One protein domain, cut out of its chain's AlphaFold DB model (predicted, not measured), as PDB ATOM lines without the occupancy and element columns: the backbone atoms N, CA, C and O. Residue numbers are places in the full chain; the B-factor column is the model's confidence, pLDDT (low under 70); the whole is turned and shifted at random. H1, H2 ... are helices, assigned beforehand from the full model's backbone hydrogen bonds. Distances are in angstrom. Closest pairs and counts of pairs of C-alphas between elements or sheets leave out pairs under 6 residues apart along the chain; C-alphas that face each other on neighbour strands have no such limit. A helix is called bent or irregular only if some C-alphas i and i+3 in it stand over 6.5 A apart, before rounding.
ATOM      1  N   ALA A  58      31.516 -55.834  15.093       72.25
ATOM      2  CA  ALA A  58      32.385 -55.440  13.995       72.25
ATOM      3  C   ALA A  58      32.060 -54.040  13.436       72.25
ATOM      4  O   ALA A  58      32.983 -53.315  13.068       72.25
ATOM      5  N   ASP A  59      30.790 -53.639  13.396       72.38
ATOM      6  CA  ASP A  59      30.367 -52.297  12.979       72.38
ATOM      7  C   ASP A  59      30.710 -51.250  14.040       72.38
ATOM      8  O   ASP A  59      31.251 -50.198  13.705       72.38
ATOM      9  N   VAL A  60      30.529 -51.570  15.326       75.69
ATOM     10  CA  VAL A  60      30.942 -50.691  16.436       75.69
ATOM     11  C   VAL A  60      32.461 -50.482  16.432       75.69
ATOM     12  O   VAL A  60      32.938 -49.359  16.612       75.69
ATOM     13  N   ALA A  61      33.241 -51.536  16.170       78.44
ATOM     14  CA  ALA A  61      34.695 -51.442  16.057       78.44
ATOM     15  C   ALA A  61      35.140 -50.604  14.843       78.44
ATOM     16  O   ALA A  61      36.052 -49.777  14.968       78.44
ATOM     17  N   ARG A  62      34.485 -50.766  13.681       77.38
ATOM     18  CA  ARG A  62      34.744 -49.941  12.486       77.38
ATOM     19  C   ARG A  62      34.382 -48.478  12.721       77.38
ATOM     20  O   ARG A  62      35.176 -47.609  12.370       77.38
ATOM     21  N   GLU A  63      33.251 -48.193  13.361       77.56
ATOM     22  CA  GLU A  63      32.849 -46.819  13.672       77.56
ATOM     23  C   GLU A  63      33.818 -46.154  14.660       77.56
ATOM     24  O   GLU A  63      34.189 -44.993  14.479       77.56
ATOM     25  N   ASN A  64      34.302 -46.885  15.669       71.44
ATOM     26  CA  ASN A  64      35.282 -46.350  16.616       71.44
ATOM     27  C   ASN A  64      36.614 -46.013  15.927       71.44
ATOM     28  O   ASN A  64      37.213 -44.973  16.201       71.44
ATOM     29  N   ARG A  65      37.052 -46.851  14.978       75.94
ATOM     30  CA  ARG A  65      38.243 -46.589  14.158       75.94
ATOM     31  C   ARG A  65      38.044 -45.379  13.240       75.94
ATOM     32  O   ARG A  65      38.878 -44.478  13.246       75.94
ATOM     33  N   ALA A  66      36.894 -45.283  12.573       76.00
ATOM     34  CA  ALA A  66      36.541 -44.139  11.732       76.00
ATOM     35  C   ALA A  66      36.410 -42.821  12.524       76.00
ATOM     36  O   ALA A  66      36.653 -41.746  11.981       76.00
ATOM     37  N   ARG A  67      36.048 -42.870  13.814       68.56
ATOM     38  CA  ARG A  67      36.050 -41.694  14.703       68.56
ATOM     39  C   ARG A  67      37.457 -41.256  15.115       68.56
ATOM     40  O   ARG A  67      37.655 -40.063  15.302       68.56
ATOM     41  N   LYS A  68      38.417 -42.180  15.223       67.31
ATOM     42  CA  LYS A  68      39.829 -41.869  15.529       67.31
ATOM     43  C   LYS A  68      40.598 -41.318  14.326       67.31
ATOM     44  O   LYS A  68      41.521 -40.536  14.509       67.31
ATOM     45  N   GLU A  69      40.217 -41.717  13.115       68.31
ATOM     46  CA  GLU A  69      40.846 -41.264  11.864       68.31
ATOM     47  C   GLU A  69      40.348 -39.881  11.406       68.31
ATOM     48  O   GLU A  69      40.988 -39.232  10.580       68.31
ATOM     49  N   LYS A  70      39.239 -39.380  11.967       62.47
ATOM     50  CA  LYS A  70      38.814 -37.991  11.767       62.47
ATOM     51  C   LYS A  70      39.726 -37.071  12.590       62.47
ATOM     52  O   LYS A  70      39.740 -37.203  13.815       62.47
ATOM     53  N   PRO A  71      40.457 -36.124  11.973       53.34
ATOM     54  CA  PRO A  71      41.244 -35.164  12.732       53.34
ATOM     55  C   PRO A  71      40.294 -34.358  13.620       53.34
ATOM     56  O   PRO A  71      39.358 -33.724  13.130       53.34
ATOM     57  N   ALA A  72      40.507 -34.414  14.935       58.97
ATOM     58  CA  ALA A  72      39.783 -33.582  15.881       58.97
ATOM     59  C   ALA A  72      40.057 -32.113  15.526       58.97
ATOM     60  O   ALA A  72      41.123 -31.582  15.819       58.97
ATOM     61  N   THR A  73      39.099 -31.440  14.886       58.47
ATOM     62  CA  THR A  73      39.231 -30.041  14.438       58.47
ATOM     63  C   THR A  73      39.293 -29.034  15.590       58.47
ATOM     64  O   THR A  73      39.390 -27.832  15.359       58.47
ATOM     65  N   ARG A  74      39.289 -29.509  16.840       62.12
ATOM     66  CA  ARG A  74      39.693 -28.763  18.030       62.12
ATOM     67  C   ARG A  74      40.438 -29.705  18.968       62.12
ATOM     68  O   ARG A  74      39.835 -30.311  19.850       62.12
ATOM     69  N   SER A  75      41.747 -29.839  18.781       60.34
ATOM     70  CA  SER A  75      42.612 -30.319  19.854       60.34
ATOM     71  C   SER A  75      42.542 -29.290  20.983       60.34
ATOM     72  O   SER A  75      43.145 -28.219  20.892       60.34
ATOM     73  N   LEU A  76      41.762 -29.580  22.023       65.44
ATOM     74  CA  LEU A  76      41.944 -28.932  23.316       65.44
ATOM     75  C   LEU A  76      43.357 -29.323  23.750       65.44
ATOM     76  O   LEU A  76      43.611 -30.494  24.023       65.44
ATOM     77  N   GLY A  77      44.289 -28.376  23.631       69.31
ATOM     78  CA  GLY A  77      45.707 -28.608  23.878       69.31
ATOM     79  C   GLY A  77      45.940 -29.275  25.232       69.31
ATOM     80  O   GLY A  77      45.137 -29.145  26.155       69.31
ATOM     81  N   VAL A  78      47.046 -30.007  25.338       71.25
ATOM     82  CA  VAL A  78      47.486 -30.592  26.606       71.25
ATOM     83  C   VAL A  78      47.689 -29.450  27.603       71.25
ATOM     84  O   VAL A  78      48.514 -28.571  27.369       71.25
ATOM     85  N   ILE A  79      46.914 -29.446  28.688       67.00
ATOM     86  CA  ILE A  79      47.112 -28.521  29.808       67.00
ATOM     87  C   ILE A  79      48.335 -29.028  30.572       67.00
ATOM     88  O   ILE A  79      48.234 -29.917  31.418       67.00
ATOM     89  N   ASP A  80      49.509 -28.516  30.221       80.06
ATOM     90  CA  ASP A  80      50.744 -28.736  30.966       80.06
ATOM     91  C   ASP A  80      50.908 -27.690  32.086       80.06
ATOM     92  O   ASP A  80      50.228 -26.661  32.136       80.06
ATOM     93  N   ASN A  81      51.815 -27.952  33.029       67.75
ATOM     94  CA  ASN A  81      52.073 -27.046  34.153       67.75
ATOM     95  C   ASN A  81      52.595 -25.664  33.688       67.75
ATOM     96  O   ASN A  81      52.435 -24.660  34.383       67.75
ATOM     97  N   GLU A  82      53.188 -25.602  32.493       69.56
ATOM     98  CA  GLU A  82      53.628 -24.371  31.824       69.56
ATOM     99  C   GLU A  82      52.427 -23.511  31.377       69.56
ATOM    100  O   GLU A  82      52.400 -22.301  31.623       69.56
ATOM    101  N   SER A  83      51.387 -24.123  30.799       62.91
ATOM    102  CA  SER A  83      50.145 -23.458  30.376       62.91
ATOM    103  C   SER A  83      49.370 -22.878  31.561       62.91
ATOM    104  O   SER A  83      48.820 -21.778  31.458       62.91
ATOM    105  N   LEU A  84      49.419 -23.540  32.721       63.25
ATOM    106  CA  LEU A  84      48.851 -23.032  33.974       63.25
ATOM    107  C   LEU A  84      49.662 -21.856  34.539       63.25
ATOM    108  O   LEU A  84      49.082 -20.867  34.990       63.25
ATOM    109  N   ARG A  85      50.999 -21.898  34.457       61.75
ATOM    110  CA  ARG A  85      51.868 -20.780  34.874       61.75
ATOM    111  C   ARG A  85      51.707 -19.546  33.988       61.75
ATOM    112  O   ARG A  85      51.737 -18.429  34.498       61.75
ATOM    113  N   LYS A  86      51.489 -19.729  32.683       59.03
ATOM    114  CA  LYS A  86      51.287 -18.626  31.731       59.03
ATOM    115  C   LYS A  86      49.889 -18.004  31.835       59.03
ATOM    116  O   LYS A  86      49.758 -16.795  31.667       59.03
ATOM    117  N   ALA A  87      48.868 -18.789  32.188       56.59
ATOM    118  CA  ALA A  87      47.532 -18.281  32.515       56.59
ATOM    119  C   ALA A  87      47.471 -17.574  33.888       56.59
ATOM    120  O   ALA A  87      46.616 -16.717  34.101       56.59
ATOM    121  N   GLY A  88      48.404 -17.882  34.797       51.44
ATOM    122  CA  GLY A  88      48.549 -17.233  36.107       51.44
ATOM    123  C   GLY A  88      49.257 -15.870  36.096       51.44
ATOM    124  O   GLY A  88      49.354 -15.234  37.143       51.44
ATOM    125  N   ALA A  89      49.734 -15.394  34.942       52.62
ATOM    126  CA  ALA A  89      50.436 -14.118  34.805       52.62
ATOM    127  C   ALA A  89      49.601 -13.099  34.012       52.62
ATOM    128  O   ALA A  89      49.991 -12.641  32.940       52.62
ATOM    129  N   SER A  90      48.437 -12.724  34.547       44.88
ATOM    130  CA  SER A  90      47.808 -11.460  34.148       44.88
ATOM    131  C   SER A  90      48.521 -10.315  34.875       44.88
ATOM    132  O   SER A  90      48.568 -10.329  36.107       44.88
ATOM    133  N   PRO A  91      49.096  -9.324  34.170       44.06
ATOM    134  CA  PRO A  91      49.737  -8.196  34.826       44.06
ATOM    135  C   PRO A  91      48.676  -7.362  35.549       44.06
ATOM    136  O   PRO A  91      47.801  -6.758  34.926       44.06
ATOM    137  N   VAL A  92      48.786  -7.314  36.876       44.81
ATOM    138  CA  VAL A  92      48.172  -6.282  37.711       44.81
ATOM    139  C   VAL A  92      48.626  -4.933  37.157       44.81
ATOM    140  O   VAL A  92      49.793  -4.563  37.260       44.81
ATOM    141  N   ARG A  93      47.710  -4.210  36.510       38.94
ATOM    142  CA  ARG A  93      47.947  -2.836  36.068       38.94
ATOM    143  C   ARG A  93      47.894  -1.919  37.287       38.94
ATOM    144  O   ARG A  93      46.821  -1.491  37.698       38.94
ATOM    145  N   THR A  94      49.049  -1.606  37.854       45.56
ATOM    146  CA  THR A  94      49.248  -0.423  38.698       45.56
ATOM    147  C   THR A  94      49.201   0.833  37.816       45.56
ATOM    148  O   THR A  94      49.946   0.903  36.837       45.56
ATOM    149  N   PRO A  95      48.360   1.843  38.103       43.41
ATOM    150  CA  PRO A  95      48.427   3.106  37.382       43.41
ATOM    151  C   PRO A  95      49.516   4.009  37.983       43.41
ATOM    152  O   PRO A  95      49.411   4.487  39.109       43.41
ATOM    153  N   THR A  96      50.569   4.250  37.202       44.31
ATOM    154  CA  THR A  96      51.532   5.351  37.369       44.31
ATOM    155  C   THR A  96      50.833   6.705  37.144       44.31
ATOM    156  O   THR A  96      50.024   6.808  36.218       44.31
ATOM    157  N   PRO A  97      51.137   7.771  37.915       43.91
ATOM    158  CA  PRO A  97      50.512   9.077  37.724       43.91
ATOM    159  C   PRO A  97      51.116   9.785  36.500       43.91
ATOM    160  O   PRO A  97      52.212  10.341  36.548       43.91
ATOM    161  N   GLY A  98      50.386   9.749  35.385       36.06
ATOM    162  CA  GLY A  98      50.702  10.461  34.148       36.06
ATOM    163  C   GLY A  98      49.945  11.785  34.045       36.06
ATOM    164  O   GLY A  98      48.723  11.819  33.931       36.06
ATOM    165  N   ARG A  99      50.703  12.878  34.077       45.22
ATOM    166  CA  ARG A  99      50.303  14.278  33.902       45.22
ATOM    167  C   ARG A  99      49.527  14.527  32.591       45.22
ATOM    168  O   ARG A  99      50.058  14.323  31.508       45.22
ATOM    169  N   GLY A 100      48.323  15.088  32.735       46.88
ATOM    170  CA  GLY A 100      47.750  16.165  31.913       46.88
ATOM    171  C   GLY A 100      47.579  15.961  30.403       46.88
ATOM    172  O   GLY A 100      48.457  16.323  29.623       46.88
ATOM    173  N   ARG A 101      46.361  15.599  29.987       39.38
ATOM    174  CA  ARG A 101      45.713  16.171  28.794       39.38
ATOM    175  C   ARG A 101      44.196  16.053  28.936       39.38
ATOM    176  O   ARG A 101      43.642  14.964  28.844       39.38
ATOM    177  N   SER A 102      43.547  17.185  29.189       49.75
ATOM    178  CA  SER A 102      42.092  17.312  29.248       49.75
ATOM    179  C   SER A 102      41.486  17.009  27.876       49.75
ATOM    180  O   SER A 102      41.733  17.734  26.915       49.75
ATOM    181  N   ALA A 103      40.705  15.936  27.799       47.53
ATOM    182  CA  ALA A 103      39.752  15.671  26.726       47.53
ATOM    183  C   ALA A 103      38.337  15.969  27.265       47.53
ATOM    184  O   ALA A 103      38.118  15.831  28.472       47.53
ATOM    185  N   PRO A 104      37.401  16.438  26.420       46.50
ATOM    186  CA  PRO A 104      36.132  16.991  26.872       46.50
ATOM    187  C   PRO A 104      35.300  15.939  27.607       46.50
ATOM    188  O   PRO A 104      35.179  14.798  27.166       46.50
ATOM    189  N   SER A 105      34.746  16.358  28.745       46.38
ATOM    190  CA  SER A 105      33.851  15.568  29.581       46.38
ATOM    191  C   SER A 105      32.659  15.102  28.749       46.38
ATOM    192  O   SER A 105      31.754  15.881  28.455       46.38
ATOM    193  N   SER A 106      32.659  13.823  28.375       48.94
ATOM    194  CA  SER A 106      31.431  13.137  27.986       48.94
ATOM    195  C   SER A 106      30.473  13.196  29.186       48.94
ATOM    196  O   SER A 106      30.954  13.083  30.322       48.94
ATOM    197  N   PRO A 107      29.157  13.412  29.003       48.22
ATOM    198  CA  PRO A 107      28.218  13.413  30.114       48.22
ATOM    199  C   PRO A 107      28.343  12.075  30.829       48.22
ATOM    200  O   PRO A 107      28.206  11.022  30.203       48.22
ATOM    201  N   GLY A 108      28.679  12.124  32.117       45.72
ATOM    202  CA  GLY A 108      28.816  10.938  32.941       45.72
ATOM    203  C   GLY A 108      27.559  10.095  32.808       45.72
ATOM    204  O   GLY A 108      26.475  10.518  33.204       45.72
ATOM    205  N   THR A 109      27.705   8.901  32.237       51.19
ATOM    206  CA  THR A 109      26.755   7.822  32.462       51.19
ATOM    207  C   THR A 109      26.716   7.646  33.971       51.19
ATOM    208  O   THR A 109      27.678   7.159  34.565       51.19
ATOM    209  N   ALA A 110      25.646   8.140  34.601       58.06
ATOM    210  CA  ALA A 110      25.351   7.825  35.987       58.06
ATOM    211  C   ALA A 110      25.523   6.308  36.152       58.06
ATOM    212  O   ALA A 110      25.115   5.574  35.241       58.06
ATOM    213  N   PRO A 111      26.159   5.824  37.235       59.69
ATOM    214  CA  PRO A 111      26.267   4.391  37.449       59.69
ATOM    215  C   PRO A 111      24.860   3.818  37.320       59.69
ATOM    216  O   PRO A 111      23.939   4.285  37.994       59.69
ATOM    217  N   ALA A 112      24.684   2.889  36.376       69.19
ATOM    218  CA  ALA A 112      23.412   2.217  36.195       69.19
ATOM    219  C   ALA A 112      22.993   1.704  37.573       69.19
ATOM    220  O   ALA A 112      23.775   1.013  38.227       69.19
ATOM    221  N   PHE A 113      21.817   2.121  38.045       76.19
ATOM    222  CA  PHE A 113      21.294   1.658  39.320       76.19
ATOM    223  C   PHE A 113      21.159   0.141  39.219       76.19
ATOM    224  O   PHE A 113      20.303  -0.356  38.490       76.19
ATOM    225  N   VAL A 114      22.058  -0.585  39.882       79.12
ATOM    226  CA  VAL A 114      21.964  -2.033  40.012       79.12
ATOM    227  C   VAL A 114      21.084  -2.273  41.227       79.12
ATOM    228  O   VAL A 114      21.468  -1.870  42.324       79.12
ATOM    229  N   PRO A 115      19.911  -2.896  41.061       82.19
ATOM    230  CA  PRO A 115      19.107  -3.297  42.197       82.19
ATOM    231  C   PRO A 115      19.926  -4.203  43.126       82.19
ATOM    232  O   PRO A 115      20.485  -5.215  42.691       82.19
ATOM    233  N   THR A 116      19.985  -3.843  44.402       89.12
ATOM    234  CA  THR A 116      20.624  -4.633  45.458       89.12
ATOM    235  C   THR A 116      19.624  -4.936  46.563       89.12
ATOM    236  O   THR A 116      18.666  -4.190  46.758       89.12
ATOM    237  N   ASP A 117      19.849  -6.032  47.281       89.88
ATOM    238  CA  ASP A 117      19.119  -6.346  48.508       89.88
ATOM    239  C   ASP A 117      19.560  -5.432  49.679       89.88
ATOM    240  O   ASP A 117      20.431  -4.567  49.518       89.88
ATOM    241  N   ASN A 118      18.963  -5.611  50.860       88.50
ATOM    242  CA  ASN A 118      19.294  -4.831  52.063       88.50
ATOM    243  C   ASN A 118      20.739  -5.058  52.548       88.50
ATOM    244  O   ASN A 118      21.289  -4.211  53.248       88.50
ATOM    245  N   ASP A 119      21.350  -6.177  52.154       87.94
ATOM    246  CA  ASP A 119      22.725  -6.564  52.475       87.94
ATOM    247  C   ASP A 119      23.718  -6.172  51.353       87.94
ATOM    248  O   ASP A 119      24.895  -6.539  51.401       87.94
ATOM    249  N   GLY A 120      23.269  -5.447  50.319       88.81
ATOM    250  CA  GLY A 120      24.090  -5.030  49.179       88.81
ATOM    251  C   GLY A 120      24.388  -6.132  48.154       88.81
ATOM    252  O   GLY A 120      25.242  -5.944  47.283       88.81
ATOM    253  N   ARG A 121      23.717  -7.286  48.219       91.75
ATOM    254  CA  ARG A 121      23.880  -8.386  47.257       91.75
ATOM    255  C   ARG A 121      23.057  -8.129  45.999       91.75
ATOM    256  O   ARG A 121      21.926  -7.649  46.052       91.75
ATOM    257  N   THR A 122      23.632  -8.479  44.856       93.69
ATOM    258  CA  THR A 122      23.023  -8.279  43.537       93.69
ATOM    259  C   THR A 122      22.175  -9.477  43.110       93.69
ATOM    260  O   THR A 122      22.287 -10.576  43.660       93.69
ATOM    261  N   GLU A 123      21.369  -9.298  42.063       92.44
ATOM    262  CA  GLU A 123      20.643 -10.394  41.408       92.44
ATOM    263  C   GLU A 123      21.564 -11.564  41.019       92.44
ATOM    264  O   GLU A 123      21.215 -12.725  41.231       92.44
ATOM    265  N   GLU A 124      22.765 -11.276  40.507       93.25
ATOM    266  CA  GLU A 124      23.714 -12.310  40.074       93.25
ATOM    267  C   GLU A 124      24.154 -13.212  41.234       93.25
ATOM    268  O   GLU A 124      24.309 -14.422  41.052       93.25
ATOM    269  N   TYR A 125      24.293 -12.655  42.444       93.75
ATOM    270  CA  TYR A 125      24.579 -13.440  43.644       93.75
ATOM    271  C   TYR A 125      23.448 -14.433  43.930       93.75
ATOM    272  O   TYR A 125      23.701 -15.628  44.101       93.75
ATOM    273  N   TRP A 126      22.201 -13.959  43.940       94.50
ATOM    274  CA  TRP A 126      21.033 -14.788  44.244       94.50
ATOM    275  C   TRP A 126      20.789 -15.854  43.174       94.50
ATOM    276  O   TRP A 126      20.573 -17.020  43.510       94.50
ATOM    277  N   ARG A 127      20.956 -15.509  41.892       94.12
ATOM    278  CA  ARG A 127      20.931 -16.477  40.784       94.12
ATOM    279  C   ARG A 127      22.068 -17.487  40.879       94.12
ATOM    280  O   ARG A 127      21.873 -18.673  40.615       94.12
ATOM    281  N   GLY A 128      23.269 -17.040  41.238       94.75
ATOM    282  CA  GLY A 128      24.419 -17.907  41.498       94.75
ATOM    283  C   GLY A 128      24.130 -18.908  42.613       94.75
ATOM    284  O   GLY A 128      24.329 -20.109  42.425       94.75
ATOM    285  N   ARG A 129      23.573 -18.434  43.732       94.94
ATOM    286  CA  ARG A 129      23.146 -19.275  44.856       94.94
ATOM    287  C   ARG A 129      22.081 -20.280  44.434       94.94
ATOM    288  O   ARG A 129      22.307 -21.469  44.635       94.94
ATOM    289  N   ALA A 130      21.011 -19.850  43.767       94.25
ATOM    290  CA  ALA A 130      19.952 -20.741  43.284       94.25
ATOM    291  C   ALA A 130      20.491 -21.841  42.358       94.25
ATOM    292  O   ALA A 130      20.206 -23.022  42.561       94.25
ATOM    293  N   ARG A 131      21.351 -21.482  41.395       95.62
ATOM    294  CA  ARG A 131      22.034 -22.454  40.524       95.62
ATOM    295  C   ARG A 131      22.894 -23.431  41.326       95.62
ATOM    296  O   ARG A 131      22.810 -24.633  41.099       95.62
ATOM    297  N   SER A 132      23.691 -22.935  42.273       95.75
ATOM    298  CA  SER A 132      24.559 -23.784  43.097       95.75
ATOM    299  C   SER A 132      23.771 -24.779  43.950       95.75
ATOM    300  O   SER A 132      24.172 -25.935  44.065       95.75
ATOM    301  N   THR A 133      22.628 -24.359  44.501       95.69
ATOM    302  CA  THR A 133      21.781 -25.222  45.325       95.69
ATOM    303  C   THR A 133      21.132 -26.316  44.482       95.69
ATOM    304  O   THR A 133      21.194 -27.478  44.870       95.69
ATOM    305  N   ARG A 134      20.631 -25.989  43.283       95.81
ATOM    306  CA  ARG A 134      20.098 -26.983  42.331       95.81
ATOM    307  C   ARG A 134      21.136 -28.024  41.934       95.81
ATOM    308  O   ARG A 134      20.863 -29.217  42.001       95.81
ATOM    309  N   ILE A 135      22.347 -27.578  41.586       97.19
ATOM    310  CA  ILE A 135      23.464 -28.477  41.255       97.19
ATOM    311  C   ILE A 135      23.788 -29.388  42.443       97.19
ATOM    312  O   ILE A 135      24.060 -30.573  42.255       97.19
ATOM    313  N   ARG A 136      23.745 -28.862  43.673       97.06
ATOM    314  CA  ARG A 136      23.979 -29.659  44.880       97.06
ATOM    315  C   ARG A 136      22.900 -30.726  45.072       97.06
ATOM    316  O   ARG A 136      23.251 -31.866  45.363       97.06
ATOM    317  N   VAL A 137      21.625 -30.374  44.901       98.00
ATOM    318  CA  VAL A 137      20.506 -31.328  44.982       98.00
ATOM    319  C   VAL A 137      20.664 -32.416  43.926       98.00
ATOM    320  O   VAL A 137      20.667 -33.597  44.263       98.00
ATOM    321  N   GLU A 138      20.892 -32.037  42.669       98.12
ATOM    322  CA  GLU A 138      21.084 -32.988  41.572       98.12
ATOM    323  C   GLU A 138      22.289 -33.912  41.814       98.12
ATOM    324  O   GLU A 138      22.201 -35.125  41.618       98.12
ATOM    325  N   GLY A 139      23.410 -33.357  42.282       98.12
ATOM    326  CA  GLY A 139      24.605 -34.120  42.636       98.12
ATOM    327  C   GLY A 139      24.346 -35.128  43.758       98.12
ATOM    328  O   GLY A 139      24.694 -36.300  43.615       98.12
ATOM    329  N   ALA A 140      23.684 -34.698  44.834       98.06
ATOM    330  CA  ALA A 140      23.328 -35.567  45.953       98.06
ATOM    331  C   ALA A 140      22.363 -36.685  45.521       98.06
ATOM    332  O   ALA A 140      22.535 -37.843  45.904       98.06
ATOM    333  N   GLU A 141      21.375 -36.375  44.679       98.31
ATOM    334  CA  GLU A 141      20.440 -37.372  44.152       98.31
ATOM    335  C   GLU A 141      21.129 -38.381  43.231       98.31
ATOM    336  O   GLU A 141      20.847 -39.579  43.305       98.31
ATOM    337  N   ASN A 142      22.040 -37.919  42.373       98.56
ATOM    338  CA  ASN A 142      22.847 -38.791  41.522       98.56
ATOM    339  C   ASN A 142      23.701 -39.750  42.355       98.56
ATOM    340  O   ASN A 142      23.741 -40.945  42.055       98.56
ATOM    341  N   GLU A 143      24.332 -39.255  43.418       98.19
ATOM    342  CA  GLU A 143      25.144 -40.086  44.305       98.19
ATOM    343  C   GLU A 143      24.291 -41.102  45.072       98.19
ATOM    344  O   GLU A 143      24.626 -42.289  45.113       98.19
ATOM    345  N   ALA A 144      23.131 -40.687  45.587       98.50
ATOM    346  CA  ALA A 144      22.186 -41.600  46.223       98.50
ATOM    347  C   ALA A 144      21.718 -42.702  45.255       98.50
ATOM    348  O   ALA A 144      21.678 -43.874  45.633       98.50
ATOM    349  N   ARG A 145      21.422 -42.363  43.991       98.56
ATOM    350  CA  ARG A 145      21.068 -43.346  42.948       98.56
ATOM    351  C   ARG A 145      22.220 -44.309  42.652       98.56
ATOM    352  O   ARG A 145      21.989 -45.512  42.526       98.56
ATOM    353  N   ARG A 146      23.454 -43.803  42.559       98.56
ATOM    354  CA  ARG A 146      24.659 -44.616  42.330       98.56
ATOM    355  C   ARG A 146      24.859 -45.630  43.456       98.56
ATOM    356  O   ARG A 146      25.005 -46.820  43.180       98.56
ATOM    357  N   LEU A 147      24.811 -45.175  44.706       98.50
ATOM    358  CA  LEU A 147      24.974 -46.017  45.895       98.50
ATOM    359  C   LEU A 147      23.830 -47.019  46.064       98.50
ATOM    360  O   LEU A 147      24.040 -48.133  46.539       98.50
ATOM    361  N   GLU A 148      22.616 -46.663  45.644       98.44
ATOM    362  CA  GLU A 148      21.490 -47.593  45.646       98.44
ATOM    363  C   GLU A 148      21.702 -48.731  44.638       98.44
ATOM    364  O   GLU A 148      21.479 -49.898  44.966       98.44
ATOM    365  N   ALA A 149      22.177 -48.416  43.430       98.50
ATOM    366  CA  ALA A 149      22.534 -49.424  42.437       98.50
ATOM    367  C   ALA A 149      23.693 -50.315  42.918       98.50
ATOM    368  O   ALA A 149      23.642 -51.532  42.745       98.50
ATOM    369  N   GLU A 150      24.701 -49.729  43.566       98.06
ATOM    370  CA  GLU A 150      25.829 -50.454  44.162       98.06
ATOM    371  C   GLU A 150      25.376 -51.393  45.289       98.06
ATOM    372  O   GLU A 150      25.743 -52.567  45.301       98.06
ATOM    373  N   THR A 151      24.493 -50.919  46.170       98.44
ATOM    374  CA  THR A 151      23.905 -51.731  47.245       98.44
ATOM    375  C   THR A 151      23.133 -52.923  46.680       98.44
ATOM    376  O   THR A 151      23.336 -54.044  47.136       98.44
ATOM    377  N   ARG A 152      22.285 -52.706  45.661       98.38
ATOM    378  CA  ARG A 152      21.531 -53.784  44.992       98.38
ATOM    379  C   ARG A 152      22.453 -54.787  44.305       98.38
ATOM    380  O   ARG A 152      22.186 -55.984  44.320       98.38
ATOM    381  N   ARG A 153      23.537 -54.309  43.690       98.12
ATOM    382  CA  ARG A 153      24.541 -55.179  43.074       98.12
ATOM    383  C   ARG A 153      25.204 -56.073  44.122       98.12
ATOM    384  O   ARG A 153      25.239 -57.278  43.923       98.12
ATOM    385  N   LEU A 154      25.698 -55.497  45.216       97.88
ATOM    386  CA  LEU A 154      26.377 -56.248  46.276       97.88
ATOM    387  C   LEU A 154      25.435 -57.217  46.996       97.88
ATOM    388  O   LEU A 154      25.849 -58.314  47.351       97.88
ATOM    389  N   GLU A 155      24.166 -56.846  47.157       97.31
ATOM    390  CA  GLU A 155      23.124 -57.742  47.659       97.31
ATOM    391  C   GLU A 155      22.938 -58.959  46.740       97.31
ATOM    392  O   GLU A 155      22.948 -60.097  47.206       97.31
ATOM    393  N   ASN A 156      22.841 -58.740  45.425       98.06
ATOM    394  CA  ASN A 156      22.761 -59.833  44.458       98.06
ATOM    395  C   ASN A 156      24.028 -60.702  44.478       98.06
ATOM    396  O   ASN A 156      23.920 -61.926  44.500       98.06
ATOM    397  N   ASP A 157      25.212 -60.084  44.511       96.44
ATOM    398  CA  ASP A 157      26.495 -60.791  44.572       96.44
ATOM    399  C   ASP A 157      26.589 -61.640  45.856       96.44
ATOM    400  O   ASP A 157      27.052 -62.779  45.809       96.44
ATOM    401  N   PHE A 158      26.080 -61.139  46.988       96.88
ATOM    402  CA  PHE A 158      26.066 -61.852  48.267       96.88
ATOM    403  C   PHE A 158      25.248 -63.148  48.198       96.88
ATOM    404  O   PHE A 158      25.695 -64.182  48.695       96.88
ATOM    405  N   TYR A 159      24.072 -63.120  47.565       95.75
ATOM    406  CA  TYR A 159      23.221 -64.309  47.430       95.75
ATOM    407  C   TYR A 159      23.617 -65.226  46.267       95.75
ATOM    408  O   TYR A 159      23.309 -66.416  46.303       95.75
ATOM    409  N   ALA A 160      24.289 -64.699  45.244       96.25
ATOM    410  CA  ALA A 160      24.742 -65.483  44.100       96.25
ATOM    411  C   ALA A 160      26.009 -66.304  44.398       96.25
ATOM    412  O   ALA A 160      26.237 -67.327  43.750       96.25
ATOM    413  N   TRP A 161      26.839 -65.875  45.356       93.56
ATOM    414  CA  TRP A 161      28.117 -66.530  45.646       93.56
ATOM    415  C   TRP A 161      27.974 -67.718  46.608       93.56
ATOM    416  O   TRP A 161      27.448 -67.587  47.715       93.56
ATOM    417  N   SER A 162      28.494 -68.881  46.205       92.81
ATOM    418  CA  SER A 162      28.449 -70.119  46.998       92.81
ATOM    419  C   SER A 162      29.591 -70.261  48.011       92.81
ATOM    420  O   SER A 162      29.422 -70.943  49.020       92.81
ATOM    421  N   ASP A 163      30.745 -69.626  47.770       95.12
ATOM    422  CA  ASP A 163      31.863 -69.602  48.722       95.12
ATOM    423  C   ASP A 163      31.564 -68.652  49.892       95.12
ATOM    424  O   ASP A 163      31.607 -67.426  49.754       95.12
ATOM    425  N   GLY A 164      31.282 -69.239  51.058       94.56
ATOM    426  CA  GLY A 164      30.975 -68.504  52.280       94.56
ATOM    427  C   GLY A 164      32.129 -67.637  52.783       94.56
ATOM    428  O   GLY A 164      31.875 -66.552  53.300       94.56
ATOM    429  N   ASN A 165      33.388 -68.050  52.593       96.44
ATOM    430  CA  ASN A 165      34.526 -67.276  53.090       96.44
ATOM    431  C   ASN A 165      34.684 -65.966  52.306       96.44
ATOM    432  O   ASN A 165      34.772 -64.897  52.905       96.44
ATOM    433  N   TYR A 166      34.652 -66.026  50.972       95.75
ATOM    434  CA  TYR A 166      34.693 -64.819  50.142       95.75
ATOM    435  C   TYR A 166      33.470 -63.922  50.370       95.75
ATOM    436  O   TYR A 166      33.600 -62.704  50.524       95.75
ATOM    437  N   ARG A 167      32.278 -64.523  50.456       96.81
ATOM    438  CA  ARG A 167      31.034 -63.795  50.713       96.81
ATOM    439  C   ARG A 167      31.093 -63.008  52.023       96.81
ATOM    440  O   ARG A 167      30.765 -61.821  52.036       96.81
ATOM    441  N   ASP A 168      31.538 -63.640  53.103       96.62
ATOM    442  CA  ASP A 168      31.484 -63.039  54.434       96.62
ATOM    443  C   ASP A 168      32.670 -62.091  54.705       96.62
ATOM    444  O   ASP A 168      32.508 -61.132  55.458       96.62
ATOM    445  N   GLN A 169      33.833 -62.302  54.072       97.25
ATOM    446  CA  GLN A 169      35.027 -61.457  54.250       97.25
ATOM    447  C   GLN A 169      35.111 -60.278  53.272       97.25
ATOM    448  O   GLN A 169      35.720 -59.261  53.599       97.25
ATOM    449  N   VAL A 170      34.530 -60.393  52.073       96.94
ATOM    450  CA  VAL A 170      34.670 -59.379  51.011       96.94
ATOM    451  C   VAL A 170      33.334 -58.730  50.678       96.94
ATOM    452  O   VAL A 170      33.217 -57.506  50.732       96.94
ATOM    453  N   ILE A 171      32.312 -59.532  50.362       97.12
ATOM    454  CA  ILE A 171      31.033 -58.998  49.875       97.12
ATOM    455  C   ILE A 171      30.248 -58.346  51.015       97.12
ATOM    456  O   ILE A 171      29.779 -57.220  50.867       97.12
ATOM    457  N   LYS A 172      30.133 -59.015  52.166       96.88
ATOM    458  CA  LYS A 172      29.360 -58.509  53.306       96.88
ATOM    459  C   LYS A 172      29.877 -57.162  53.834       96.88
ATOM    460  O   LYS A 172      29.065 -56.242  53.914       96.88
ATOM    461  N   PRO A 173      31.183 -56.963  54.109       98.31
ATOM    462  CA  PRO A 173      31.669 -55.661  54.570       98.31
ATOM    463  C   PRO A 173      31.479 -54.552  53.531       98.31
ATOM    464  O   PRO A 173      31.146 -53.421  53.888       98.31
ATOM    465  N   ALA A 174      31.655 -54.863  52.241       97.81
ATOM    466  CA  ALA A 174      31.393 -53.910  51.164       97.81
ATOM    467  C   ALA A 174      29.904 -53.535  51.095       97.81
ATOM    468  O   ALA A 174      29.574 -52.362  50.926       97.81
ATOM    469  N   TRP A 175      29.005 -54.508  51.267       97.88
ATOM    470  CA  TRP A 175      27.562 -54.280  51.278       97.88
ATOM    471  C   TRP A 175      27.129 -53.431  52.474       97.88
ATOM    472  O   TRP A 175      26.410 -52.447  52.293       97.88
ATOM    473  N   ASP A 176      27.613 -53.756  53.673       97.94
ATOM    474  CA  ASP A 176      27.332 -52.992  54.891       97.94
ATOM    475  C   ASP A 176      27.796 -51.536  54.731       97.94
ATOM    476  O   ASP A 176      27.024 -50.602  54.968       97.94
ATOM    477  N   LYS A 177      29.007 -51.327  54.199       98.25
ATOM    478  CA  LYS A 177      29.525 -49.993  53.875       98.25
ATOM    479  C   LYS A 177      28.658 -49.257  52.849       98.25
ATOM    480  O   LYS A 177      28.320 -48.096  53.070       98.25
ATOM    481  N   ALA A 178      28.266 -49.913  51.756       98.06
ATOM    482  CA  ALA A 178      27.416 -49.305  50.732       98.06
ATOM    483  C   ALA A 178      26.050 -48.877  51.300       98.06
ATOM    484  O   ALA A 178      25.546 -47.809  50.951       98.06
ATOM    485  N   ARG A 179      25.479 -49.650  52.235       98.31
ATOM    486  CA  ARG A 179      24.233 -49.292  52.938       98.31
ATOM    487  C   ARG A 179      24.407 -48.076  53.842       98.31
ATOM    488  O   ARG A 179      23.521 -47.219  53.885       98.31
ATOM    489  N   GLU A 180      25.516 -47.993  54.571       98.56
ATOM    490  CA  GLU A 180      25.830 -46.820  55.392       98.56
ATOM    491  C   GLU A 180      26.038 -45.568  54.540       98.56
ATOM    492  O   GLU A 180      25.500 -44.505  54.859       98.56
ATOM    493  N   ASP A 181      26.785 -45.692  53.448       98.06
ATOM    494  CA  ASP A 181      27.052 -44.587  52.533       98.06
ATOM    495  C   ASP A 181      25.756 -44.148  51.830       98.06
ATOM    496  O   ASP A 181      25.477 -42.950  51.764       98.06
ATOM    497  N   LEU A 182      24.877 -45.081  51.440       98.44
ATOM    498  CA  LEU A 182      23.539 -44.766  50.923       98.44
ATOM    499  C   LEU A 182      22.688 -44.010  51.950       98.44
ATOM    500  O   LEU A 182      21.987 -43.059  51.597       98.44
ATOM    501  N   LYS A 183      22.733 -44.405  53.227       98.44
ATOM    502  CA  LYS A 183      22.021 -43.695  54.300       98.44
ATOM    503  C   LYS A 183      22.527 -42.256  54.440       98.44
ATOM    504  O   LYS A 183      21.709 -41.347  54.572       98.44
ATOM    505  N   LYS A 184      23.844 -42.044  54.387       98.38
ATOM    506  CA  LYS A 184      24.451 -40.703  54.422       98.38
ATOM    507  C   LYS A 184      24.060 -39.878  53.197       98.38
ATOM    508  O   LYS A 184      23.636 -38.742  53.363       98.38
ATOM    509  N   ALA A 185      24.122 -40.461  52.002       98.12
ATOM    510  CA  ALA A 185      23.747 -39.782  50.765       98.12
ATOM    511  C   ALA A 185      22.271 -39.360  50.763       98.12
ATOM    512  O   ALA A 185      21.949 -38.251  50.354       98.12
ATOM    513  N   ARG A 186      21.367 -40.194  51.293       98.25
ATOM    514  CA  ARG A 186      19.951 -39.821  51.468       98.25
ATOM    515  C   ARG A 186      19.778 -38.648  52.434       98.25
ATOM    516  O   ARG A 186      19.071 -37.706  52.104       98.25
ATOM    517  N   ALA A 187      20.477 -38.663  53.570       98.38
ATOM    518  CA  ALA A 187      20.460 -37.530  54.493       98.38
ATOM    519  C   ALA A 187      21.023 -36.246  53.852       98.38
ATOM    520  O   ALA A 187      20.537 -35.151  54.128       98.38
ATOM    521  N   GLU A 188      22.023 -36.363  52.974       97.56
ATOM    522  CA  GLU A 188      22.545 -35.225  52.215       97.56
ATOM    523  C   GLU A 188      21.547 -34.700  51.174       97.56
ATOM    524  O   GLU A 188      21.425 -33.484  51.027       97.56
ATOM    525  N   VAL A 189      20.799 -35.578  50.497       98.19
ATOM    526  CA  VAL A 189      19.694 -35.171  49.613       98.19
ATOM    527  C   VAL A 189      18.662 -34.361  50.394       98.19
ATOM    528  O   VAL A 189      18.276 -33.283  49.945       98.19
ATOM    529  N   ASP A 190      18.257 -34.837  51.571       98.00
ATOM    530  CA  ASP A 190      17.278 -34.143  52.412       98.00
ATOM    531  C   ASP A 190      17.806 -32.775  52.876       98.00
ATOM    532  O   ASP A 190      17.099 -31.770  52.799       98.00
ATOM    533  N   ALA A 191      19.079 -32.700  53.278       97.25
ATOM    534  CA  ALA A 191      19.722 -31.443  53.657       97.25
ATOM    535  C   ALA A 191      19.848 -30.461  52.474       97.25
ATOM    536  O   ALA A 191      19.644 -29.254  52.636       97.25
ATOM    537  N   ALA A 192      20.169 -30.960  51.278       96.69
ATOM    538  CA  ALA A 192      20.263 -30.145  50.071       96.69
ATOM    539  C   ALA A 192      18.889 -29.590  49.666       96.69
ATOM    540  O   ALA A 192      18.791 -28.402  49.359       96.69
ATOM    541  N   LYS A 193      17.830 -30.405  49.747       96.56
ATOM    542  CA  LYS A 193      16.443 -29.982  49.489       96.56
ATOM    543  C   LYS A 193      15.964 -28.945  50.494       96.56
ATOM    544  O   LYS A 193      15.468 -27.901  50.095       96.56
ATOM    545  N   ALA A 194      16.233 -29.156  51.782       96.19
ATOM    546  CA  ALA A 194      15.924 -28.163  52.810       96.19
ATOM    547  C   ALA A 194      16.632 -26.817  52.558       96.19
ATOM    548  O   ALA A 194      16.067 -25.754  52.817       96.19
ATOM    549  N   THR A 195      17.855 -26.850  52.018       94.38
ATOM    550  CA  THR A 195      18.585 -25.635  51.620       94.38
ATOM    551  C   THR A 195      17.947 -24.957  50.403       94.38
ATOM    552  O   THR A 195      17.919 -23.729  50.333       94.38
ATOM    553  N   GLU A 196      17.439 -25.727  49.438       93.56
ATOM    554  CA  GLU A 196      16.714 -25.198  48.276       93.56
ATOM    555  C   GLU A 196      15.413 -24.510  48.691       93.56
ATOM    556  O   GLU A 196      15.181 -23.360  48.313       93.56
ATOM    557  N   ASP A 197      14.626 -25.165  49.542       92.75
ATOM    558  CA  ASP A 197      13.359 -24.638  50.053       92.75
ATOM    559  C   ASP A 197      13.570 -23.376  50.910       92.75
ATOM    560  O   ASP A 197      12.802 -22.412  50.825       92.75
ATOM    561  N   GLY A 198      14.645 -23.344  51.705       93.38
ATOM    562  CA  GLY A 198      15.007 -22.200  52.546       93.38
ATOM    563  C   GLY A 198      15.479 -20.967  51.769       93.38
ATOM    564  O   GLY A 198      15.318 -19.843  52.250       93.38
ATOM    565  N   LEU A 199      15.999 -21.137  50.549       93.88
ATOM    566  CA  LEU A 199      16.633 -20.056  49.787       93.88
ATOM    567  C   LEU A 199      15.659 -18.921  49.432       93.88
ATOM    568  O   LEU A 199      16.033 -17.746  49.455       93.88
ATOM    569  N   ALA A 200      14.404 -19.247  49.117       90.88
ATOM    570  CA  ALA A 200      13.390 -18.242  48.792       90.88
ATOM    571  C   ALA A 200      13.029 -17.373  50.010       90.88
ATOM    572  O   ALA A 200      12.819 -16.165  49.881       90.88
ATOM    573  N   GLU A 201      12.988 -17.980  51.196       92.19
ATOM    574  CA  GLU A 201      12.707 -17.276  52.444       92.19
ATOM    575  C   GLU A 201      13.916 -16.450  52.911       92.19
ATOM    576  O   GLU A 201      13.744 -15.320  53.369       92.19
ATOM    577  N   GLU A 202      15.142 -16.951  52.730       91.38
ATOM    578  CA  GLU A 202      16.378 -16.185  52.955       91.38
ATOM    579  C   GLU A 202      16.430 -14.923  52.085       91.38
ATOM    580  O   GLU A 202      16.708 -13.832  52.586       91.38
ATOM    581  N   ALA A 203      16.094 -15.045  50.802       91.44
ATOM    582  CA  ALA A 203      16.057 -13.912  49.887       91.44
ATOM    583  C   ALA A 203      14.969 -12.896  50.252       91.44
ATOM    584  O   ALA A 203      15.221 -11.691  50.228       91.44
ATOM    585  N   ARG A 204      13.781 -13.363  50.661       90.94
ATOM    586  CA  ARG A 204      12.716 -12.479  51.157       90.94
ATOM    587  C   ARG A 204      13.180 -11.691  52.382       90.94
ATOM    588  O   ARG A 204      12.969 -10.482  52.432       90.94
ATOM    589  N   LYS A 205      13.826 -12.353  53.347       92.19
ATOM    590  CA  LYS A 205      14.372 -11.707  54.555       92.19
ATOM    591  C   LYS A 205      15.455 -10.682  54.223       92.19
ATOM    592  O   LYS A 205      15.495  -9.626  54.846       92.19
ATOM    593  N   ALA A 206      16.278 -10.960  53.214       91.00
ATOM    594  CA  ALA A 206      17.281 -10.023  52.716       91.00
ATOM    595  C   ALA A 206      16.684  -8.849  51.914       91.00
ATOM    596  O   ALA A 206      17.399  -7.907  51.590       91.00
ATOM    597  N   GLY A 207      15.382  -8.862  51.598       89.81
ATOM    598  CA  GLY A 207      14.733  -7.831  50.781       89.81
ATOM    599  C   GLY A 207      14.946  -8.005  49.275       89.81
ATOM    600  O   GLY A 207      14.647  -7.097  48.503       89.81
TER     601      GLY A 207
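Overview. This is residues 58 to 207 of the 214 residues of an uncharacterized protein of Acidobacteria bacterium (UniProt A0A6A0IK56). The model is one long helical hairpin, H3 and H4 packed side by side, with a long free arm, residues 58 to 113, that leaves from the hairpin's open end. The arm holds two short helices, H1 and H2; read outward from residue 113, it runs on past the hairpin's end, turns round near residues 99 to 106, and folds back beside the hairpin at a distance, with a wide gap between. The printed part has 150 residues with four named helices, in the order H1, H2, H3, H4, and no named strand; the class is all helix, with 99 of the 150 residues in helices. The whole is extended, with a radius of gyration of the C-alphas of 28.2 A, and elongated, spanning 90 by 55 by 32 A.

Along the chain. Begin at C-alpha 58, at (32.385, -55.440, 13.995), where H1 starts; it takes residues 58 to 69 and measures 16.6 A from first to last C-alpha. Read on through residues 70 to 80, and you come to H2, residues 81 to 87, which is 10.0 A long. From there residues 88 to 122, 35 residues, hold no named element; their C-alphas lie 22 to 49 A from the mean of all C-alphas. Find C-alpha 123 at (20.643, -10.394, 41.408): here H3 begins, residues 123 to 160, and it runs 55.3 A to C-alpha 160 at (24.742, -65.483, 44.100). Look down the y column along H3, and you will find it going from -10.394 at its first C-alpha to -65.483 at its last. After residues 161 to 163 comes H4, residues 164 to 205, the longest helix with 42 residues; it measures 59.2 A and ends at C-alpha 205, (14.372, -11.707, 54.555). H4 has a kink of 32 degrees near residue 199, and it is irregular, but only just: C-alphas 197 and 200 are 6.52 A apart.

Arrangement. Start with H3 and H4, a helical hairpin. They touch, with 46 pairs of C-alphas within 8 A. Look at Ala 144 and Ala 185 for the closest C-alphas of the two helices, 5.1 A apart. The two run opposite ways at a shallow tilt of 19 degrees, and their centres are 8.5 A apart. Now look outward to the free arm: H2 touches no helix and is apart from H1, H3 and H4. H1 touches no helix either, and is apart from H3 and H4 as well. In the backbone, every pair of O i and N i+4 inside H1, H2 and H3 is within hydrogen-bond range; in H4, 34 of 38 such pairs are.

Size, cuts and confidence. The two C-alphas farthest apart are those of Ser 102, in the link from H2 to H3, and Ser 162, in the link from H3 to H4, at 90.3 A. The C-alphas of Ala 58 and Gly 207, the first and last printed residues, are 62.7 A apart. Residues 58 to 113 stand free, of which 58 to 69 belong to H1 and 81 to 87 to H2; without them the body has 94 residues and spans 69 by 16 by 15 A. The printed part has no cut. The links from H1 to H2, with 11 residues, and from H2 to H3, with 35, are long; the link from H3 to H4, with 3, is tight. In the B-factor column you will find a mean pLDDT of 81.8 for the printed part, 97 for H3 and 96 for H4, but 73 for H1 and 63 for H2. Confidence is low, under 70, in 44 residues: 67 to 77, 79, and 81 to 112.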